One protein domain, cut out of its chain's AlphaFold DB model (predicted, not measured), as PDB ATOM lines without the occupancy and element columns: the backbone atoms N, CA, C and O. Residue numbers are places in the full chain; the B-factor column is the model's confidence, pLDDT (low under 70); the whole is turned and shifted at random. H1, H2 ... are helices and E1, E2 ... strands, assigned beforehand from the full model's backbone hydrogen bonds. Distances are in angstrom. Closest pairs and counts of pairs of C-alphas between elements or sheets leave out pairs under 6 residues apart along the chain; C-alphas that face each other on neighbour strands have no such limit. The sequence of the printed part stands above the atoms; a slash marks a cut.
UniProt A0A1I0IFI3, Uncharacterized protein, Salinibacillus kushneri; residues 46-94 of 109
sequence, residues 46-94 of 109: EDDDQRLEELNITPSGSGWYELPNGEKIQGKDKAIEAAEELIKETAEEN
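This is residues 46 to 94 of the 109 residues of an uncharacterized protein of Salinibacillus kushneri (UniProt A0A1I0IFI3). A small antiparallel sheet of three short strands has one face covered by the first part of a long helix, H2, whose far end, with residues 88 to 94, sticks out and makes the length. A short helix, H1, sits off the sheet near the start of E1. The printed part has 49 residues, in the order H1, E1, E2, E3, H2; the sheet's order is E1, E2, E3, and the class is mixed, helices and strands. It is compact, with a radius of gyration of the C-alphas of 10.5 A, yet elongated, spanning 35 by 22 by 13 A.

E1 is residues 58 to 61, 9.1 A long; E2 is residues 64 to 66, 6.9 A; E3 is residues 72 to 74, 6.8 A. H2, residues 76 to 92, runs 24.9 A from C-alpha 76 at (22.158, -2.807, -12.037) to C-alpha 92 at (11.696, -8.647, -33.822). H1, residues 46 to 54, is 12.2 A long and begins at C-alpha 46 (21.427, -15.158, -7.105).

The strands form a meander, each the antiparallel neighbour of the one before. In the hairpin E1 and E2, N 58 and O 66 are within hydrogen-bond range at 2.8 A; in the hairpin E2 and E3, N 73 and O 65 are at 2.8 A. H2 is on the sheet at a height of 10.2 A, two layers with the helix on one face, and runs along the strands at 12 degrees to E3 on the local plane. It lies over E3 and, only just, E2, with 3 C-alphas falling on E2; the closest C-alphas of H2 and E3 are those of Ala 79 and Ile 73, 5.4 A. H1 is close to H2 but not clearly touching, Leu 52 to Ile 80 being the closest C-alphas at 6.8 A, with a steep tilt of 40 degrees, the same way. In H1 and H2 every O i to N i+4 pair is within hydrogen-bond range.

The C-alphas farthest apart are those of Ser 62 and Asn 94, 35.7 A. The printed part has no cut, and its four links are tight. Mean pLDDT of the printed part is 82.2; residues 46 to 49 and 90 to 94 are under 70.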
ATOM      1  N   GLU A  46      21.090 -14.188  -6.058       51.84
ATOM      2  CA  GLU A  46      21.427 -15.158  -7.105       51.84
ATOM      3  C   GLU A  46      20.681 -14.864  -8.414       51.84
ATOM      4  O   GLU A  46      21.311 -14.870  -9.465       51.84
ATOM      5  N   ASP A  47      19.400 -14.479  -8.358       58.59
ATOM      6  CA  ASP A  47      18.618 -14.130  -9.555       58.59
ATOM      7  C   ASP A  47      19.211 -12.951 -10.331       58.59
ATOM      8  O   ASP A  47      19.226 -12.967 -11.554       58.59
ATOM      9  N   ASP A  48      19.676 -11.904  -9.645       63.81
ATOM     10  CA  ASP A  48      20.127 -10.695 -10.330       63.81
ATOM     11  C   ASP A  48      21.528 -10.870 -10.935       63.81
ATOM     12  O   ASP A  48      21.845 -10.211 -11.918       63.81
ATOM     13  N   ASP A  49      22.403 -11.681 -10.336       67.38
ATOM     14  CA  ASP A  49      23.711 -12.018 -10.923       67.38
ATOM     15  C   ASP A  49      23.560 -13.028 -12.069       67.38
ATOM     16  O   ASP A  49      24.176 -12.847 -13.118       67.38
ATOM     17  N   GLN A  50      22.651 -13.999 -11.937       72.56
ATOM     18  CA  GLN A  50      22.291 -14.914 -13.020       72.56
ATOM     19  C   GLN A  50      21.686 -14.164 -14.217       72.56
ATOM     20  O   GLN A  50      22.103 -14.392 -15.349       72.56
ATOM     21  N   ARG A  51      20.810 -13.177 -13.972       76.06
ATOM     22  CA  ARG A  51      20.256 -12.310 -15.028       76.06
ATOM     23  C   ARG A  51      21.313 -11.490 -15.760       76.06
ATOM     24  O   ARG A  51      21.174 -11.267 -16.956       76.06
ATOM     25  N   LEU A  52      22.345 -11.001 -15.064       82.38
ATOM     26  CA  LEU A  52      23.452 -10.298 -15.723       82.38
ATOM     27  C   LEU A  52      24.192 -11.235 -16.682       82.38
ATOM     28  O   LEU A  52      24.525 -10.823 -17.789       82.38
ATOM     29  N   GLU A  53      24.417 -12.483 -16.266       83.38
ATOM     30  CA  GLU A  53      25.055 -13.510 -17.090       83.38
ATOM     31  C   GLU A  53      24.197 -13.873 -18.312       83.38
ATOM     32  O   GLU A  53      24.716 -13.904 -19.424       83.38
ATOM     33  N   GLU A  54      22.885 -14.058 -18.138       84.69
ATOM     34  CA  GLU A  54      21.944 -14.344 -19.236       84.69
ATOM     35  C   GLU A  54      21.849 -13.204 -20.261       84.69
ATOM     36  O   GLU A  54      21.684 -13.448 -21.456       84.69
ATOM     37  N   LEU A  55      21.962 -11.955 -19.802       86.88
ATOM     38  CA  LEU A  55      21.884 -10.755 -20.640       86.88
ATOM     39  C   LEU A  55      23.260 -10.300 -21.165       86.88
ATOM     40  O   LEU A  55      23.357  -9.230 -21.769       86.88
ATOM     41  N   ASN A  56      24.326 -11.077 -20.928       89.94
ATOM     42  CA  ASN A  56      25.714 -10.731 -21.257       89.94
ATOM     43  C   ASN A  56      26.151  -9.345 -20.732       89.94
ATOM     44  O   ASN A  56      26.933  -8.635 -21.370       89.94
ATOM     45  N   ILE A  57      25.653  -8.945 -19.561       91.00
ATOM     46  CA  ILE A  57      25.970  -7.659 -18.942       91.00
ATOM     47  C   ILE A  57      27.222  -7.800 -18.075       91.00
ATOM     48  O   ILE A  57      27.238  -8.526 -17.079       91.00
ATOM     49  N   THR A  58      28.261  -7.028 -18.386       91.00
ATOM     50  CA  THR A  58      29.535  -7.070 -17.655       91.00
ATOM     51  C   THR A  58      29.643  -5.921 -16.642       91.00
ATOM     52  O   THR A  58      29.550  -4.755 -17.023       91.00
ATOM     53  N   PRO A  59      29.884  -6.172 -15.340       89.62
ATOM     54  CA  PRO A  59      30.121  -5.100 -14.374       89.62
ATOM     55  C   PRO A  59      31.482  -4.421 -14.621       89.62
ATOM     56  O   PRO A  59      32.538  -5.027 -14.453       89.62
ATOM     57  N   SER A  60      31.471  -3.128 -14.958       87.75
ATOM     58  CA  SER A  60      32.673  -2.323 -15.259       87.75
ATOM     59  C   SER A  60      33.277  -1.639 -14.014       87.75
ATOM     60  O   SER A  60      34.235  -0.871 -14.133       87.75
ATOM     61  N   GLY A  61      32.734  -1.906 -12.821       80.00
ATOM     62  CA  GLY A  61      33.147  -1.287 -11.556       80.00
ATOM     63  C   GLY A  61      32.456   0.054 -11.280       80.00
ATOM     64  O   GLY A  61      31.855   0.665 -12.159       80.00
ATOM     65  N   SER A  62      32.490   0.517 -10.025       86.56
ATOM     66  CA  SER A  62      31.874   1.792  -9.596       86.56
ATOM     67  C   SER A  62      30.363   1.914  -9.883       86.56
ATOM     68  O   SER A  62      29.850   3.016 -10.076       86.56
ATOM     69  N   GLY A  63      29.648   0.782  -9.909       87.50
ATOM     70  CA  GLY A  63      28.209   0.723 -10.201       87.50
ATOM     71  C   GLY A  63      27.850   0.880 -11.683       87.50
ATOM     72  O   GLY A  63      26.684   1.124 -11.989       87.50
ATOM     73  N   TRP A  64      28.829   0.761 -12.584       94.00
ATOM     74  CA  TRP A  64      28.623   0.726 -14.032       94.00
ATOM     75  C   TRP A  64      28.540  -0.703 -14.552       94.00
ATOM     76  O   TRP A  64      29.257  -1.590 -14.083       94.00
ATOM     77  N   TYR A  65      27.703  -0.884 -15.562       93.69
ATOM     78  CA  TYR A  65      27.441  -2.144 -16.239       93.69
ATOM     79  C   TYR A  65      27.521  -1.917 -17.749       93.69
ATOM     80  O   TYR A  65      27.031  -0.904 -18.241       93.69
ATOM     81  N   GLU A  66      28.182  -2.820 -18.459       93.56
ATOM     82  CA  GLU A  66      28.387  -2.797 -19.907       93.56
ATOM     83  C   GLU A  66      27.444  -3.811 -20.562       93.56
ATOM     84  O   GLU A  66      27.411  -4.970 -20.152       93.56
ATOM     85  N   LEU A  67      26.649  -3.353 -21.523       92.81
ATOM     86  CA  LEU A  67      25.639  -4.118 -22.250       92.81
ATOM     87  C   LEU A  67      26.283  -4.905 -23.407       92.81
ATOM     88  O   LEU A  67      27.390  -4.566 -23.831       92.81
ATOM     89  N   PRO A  68      25.590  -5.902 -23.994       88.56
ATOM     90  CA  PRO A  68      26.118  -6.685 -25.118       88.56
ATOM     91  C   PRO A  68      26.429  -5.860 -26.379       88.56
ATOM     92  O   PRO A  68      27.238  -6.279 -27.203       88.56
ATOM     93  N   ASN A  69      25.825  -4.678 -26.531       88.38
ATOM     94  CA  ASN A  69      26.122  -3.732 -27.614       88.38
ATOM     95  C   ASN A  69      27.342  -2.823 -27.327       88.38
ATOM     96  O   ASN A  69      27.708  -2.008 -28.174       88.38
ATOM     97  N   GLY A  70      27.959  -2.933 -26.144       90.19
ATOM     98  CA  GLY A  70      29.068  -2.092 -25.685       90.19
ATOM     99  C   GLY A  70      28.654  -0.788 -24.988       90.19
ATOM    100  O   GLY A  70      29.524  -0.013 -24.581       90.19
ATOM    101  N   GLU A  71      27.355  -0.516 -24.826       92.50
ATOM    102  CA  GLU A  71      26.869   0.652 -24.085       92.50
ATOM    103  C   GLU A  71      27.083   0.485 -22.573       92.50
ATOM    104  O   GLU A  71      27.027  -0.621 -22.041       92.50
ATOM    105  N   LYS A  72      27.332   1.587 -21.853       94.38
ATOM    106  CA  LYS A  72      27.546   1.576 -20.398       94.38
ATOM    107  C   LYS A  72      26.423   2.284 -19.664       94.38
ATOM    108  O   LYS A  72      26.213   3.481 -19.854       94.38
ATOM    109  N   ILE A  73      25.789   1.575 -18.738       93.50
ATOM    110  CA  ILE A  73      24.686   2.084 -17.926       93.50
ATOM    111  C   ILE A  73      25.051   2.037 -16.443       93.50
ATOM    112  O   ILE A  73      25.619   1.071 -15.930       93.50
ATOM    113  N   GLN A  74      24.729   3.119 -15.735       93.38
ATOM    114  CA  GLN A  74      24.938   3.216 -14.298       93.38
ATOM    115  C   GLN A  74      23.728   2.657 -13.539       93.38
ATOM    116  O   GLN A  74      22.619   3.185 -13.645       93.38
ATOM    117  N   GLY A  75      23.966   1.641 -12.709       87.69
ATOM    118  CA  GLY A  75      22.955   0.956 -11.902       87.69
ATOM    119  C   GLY A  75      22.496  -0.375 -12.503       87.69
ATOM    120  O   GLY A  75      22.165  -0.449 -13.683       87.69
ATOM    121  N   LYS A  76      22.448  -1.414 -11.656       86.69
ATOM    122  CA  LYS A  76      22.158  -2.807 -12.037       86.69
ATOM    123  C   LYS A  76      20.793  -2.945 -12.708       86.69
ATOM    124  O   LYS A  76      20.716  -3.440 -13.824       86.69
ATOM    125  N   ASP A  77      19.741  -2.433 -12.067       86.06
ATOM    126  CA  ASP A  77      18.370  -2.512 -12.586       86.06
ATOM    127  C   ASP A  77      18.229  -1.869 -13.974       86.06
ATOM    128  O   ASP A  77      17.567  -2.425 -14.842       86.06
ATOM    129  N   LYS A  78      18.889  -0.725 -14.205       86.88
ATOM    130  CA  LYS A  78      18.829  -0.021 -15.496       86.88
ATOM    131  C   LYS A  78      19.555  -0.774 -16.603       86.88
ATOM    132  O   LYS A  78      19.113  -0.756 -17.742       86.88
ATOM    133  N   ALA A  79      20.684  -1.397 -16.272       91.25
ATOM    134  CA  ALA A  79      21.441  -2.179 -17.236       91.25
ATOM    135  C   ALA A  79      20.672  -3.430 -17.668       91.25
ATOM    136  O   ALA A  79      20.662  -3.753 -18.850       91.25
ATOM    137  N   ILE A  80      19.991  -4.083 -16.720       88.75
ATOM    138  CA  ILE A  80      19.105  -5.221 -16.990       88.75
ATOM    139  C   ILE A  80      17.959  -4.795 -17.915       88.75
ATOM    140  O   ILE A  80      17.781  -5.404 -18.962       88.75
ATOM    141  N   GLU A  81      17.239  -3.722 -17.576       88.38
ATOM    142  CA  GLU A  81      16.105  -3.228 -18.373       88.38
ATOM    143  C   GLU A  81      16.508  -2.897 -19.820       88.38
ATOM    144  O   GLU A  81      15.853  -3.331 -20.765       88.38
ATOM    145  N   ALA A  82      17.624  -2.192 -20.004       90.38
ATOM    146  CA  ALA A  82      18.104  -1.821 -21.332       90.38
ATOM    147  C   ALA A  82      18.639  -3.017 -22.141       90.38
ATOM    148  O   ALA A  82      18.444  -3.071 -23.353       90.38
ATOM    149  N   ALA A  83      19.279  -4.003 -21.504       88.94
ATOM    150  CA  ALA A  83      19.703  -5.214 -22.205       88.94
ATOM    151  C   ALA A  83      18.509  -6.084 -22.636       88.94
ATOM    152  O   ALA A  83      18.530  -6.635 -23.735       88.94
ATOM    153  N   GLU A  84      17.457  -6.177 -21.812       87.94
ATOM    154  CA  GLU A  84      16.201  -6.846 -22.187       87.94
ATOM    155  C   GLU A  84      15.555  -6.172 -23.412       87.94
ATOM    156  O   GLU A  84      15.076  -6.862 -24.315       87.94
ATOM    157  N   GLU A  85      15.584  -4.836 -23.478       87.88
ATOM    158  CA  GLU A  85      15.062  -4.071 -24.619       87.88
ATOM    159  C   GLU A  85      15.868  -4.316 -25.906       87.88
ATOM    160  O   GLU A  85      15.273  -4.585 -26.948       87.88
ATOM    161  N   LEU A  86      17.205  -4.346 -25.828       85.62
ATOM    162  CA  LEU A  86      18.074  -4.653 -26.975       85.62
ATOM    163  C   LEU A  86      17.831  -6.051 -27.551       85.62
ATOM    164  O   LEU A  86      17.815  -6.228 -28.770       85.62
ATOM    165  N   ILE A  87      17.662  -7.051 -26.684       84.75
ATOM    166  CA  ILE A  87      17.397  -8.433 -27.105       84.75
ATOM    167  C   ILE A  87      16.016  -8.532 -27.752       84.75
ATOM    168  O   ILE A  87      15.843  -9.238 -28.744       84.75
ATOM    169  N   LYS A  88      15.029  -7.810 -27.214       81.31
ATOM    170  CA  LYS A  88      13.686  -7.764 -27.791       81.31
ATOM    171  C   LYS A  88      13.687  -7.107 -29.175       81.31
ATOM    172  O   LYS A  88      13.059  -7.641 -30.085       81.31
ATOM    173  N   GLU A  89      14.418  -6.006 -29.344       72.19
ATOM    174  CA  GLU A  89      14.553  -5.309 -30.629       72.19
ATOM    175  C   GLU A  89      15.249  -6.191 -31.683       72.19
ATOM    176  O   GLU A  89      14.760  -6.318 -32.802       72.19
ATOM    177  N   THR A  90      16.314  -6.908 -31.308       66.75
ATOM    178  CA  THR A  90      16.991  -7.850 -32.226       66.75
ATOM    179  C   THR A  90      16.192  -9.124 -32.528       66.75
ATOM    180  O   THR A  90      16.400  -9.738 -33.579       66.75
ATOM    181  N   ALA A  91      15.273  -9.534 -31.648       64.38
ATOM    182  CA  ALA A  91      14.381 -10.666 -31.888       64.38
ATOM    183  C   ALA A  91      13.241 -10.330 -32.869       64.38
ATOM    184  O   ALA A  91      12.857 -11.192 -33.658       64.38
ATOM    185  N   GLU A  92      12.733  -9.091 -32.871       55.03
ATOM    186  CA  GLU A  92      11.696  -8.647 -33.822       55.03
ATOM    187  C   GLU A  92      12.225  -8.491 -35.262       55.03
ATOM    188  O   GLU A  92      11.447  -8.598 -36.206       55.03
ATOM    189  N   GLU A  93      13.538  -8.342 -35.471       51.94
ATOM    190  CA  GLU A  93      14.132  -8.301 -36.819       51.94
ATOM    191  C   GLU A  93      14.341  -9.688 -37.468       51.94
ATOM    192  O   GLU A  93      14.711  -9.764 -38.640       51.94
ATOM    193  N   ASN A  94      14.085 -10.793 -36.750       49.06
ATOM    194  CA  ASN A  94      14.169 -12.161 -37.290       49.06
ATOM    195  C   ASN A  94      12.816 -12.887 -37.419       49.06
ATOM    196  O   ASN A  94      12.803 -14.044 -37.836       49.06
TER     197      ASN A  94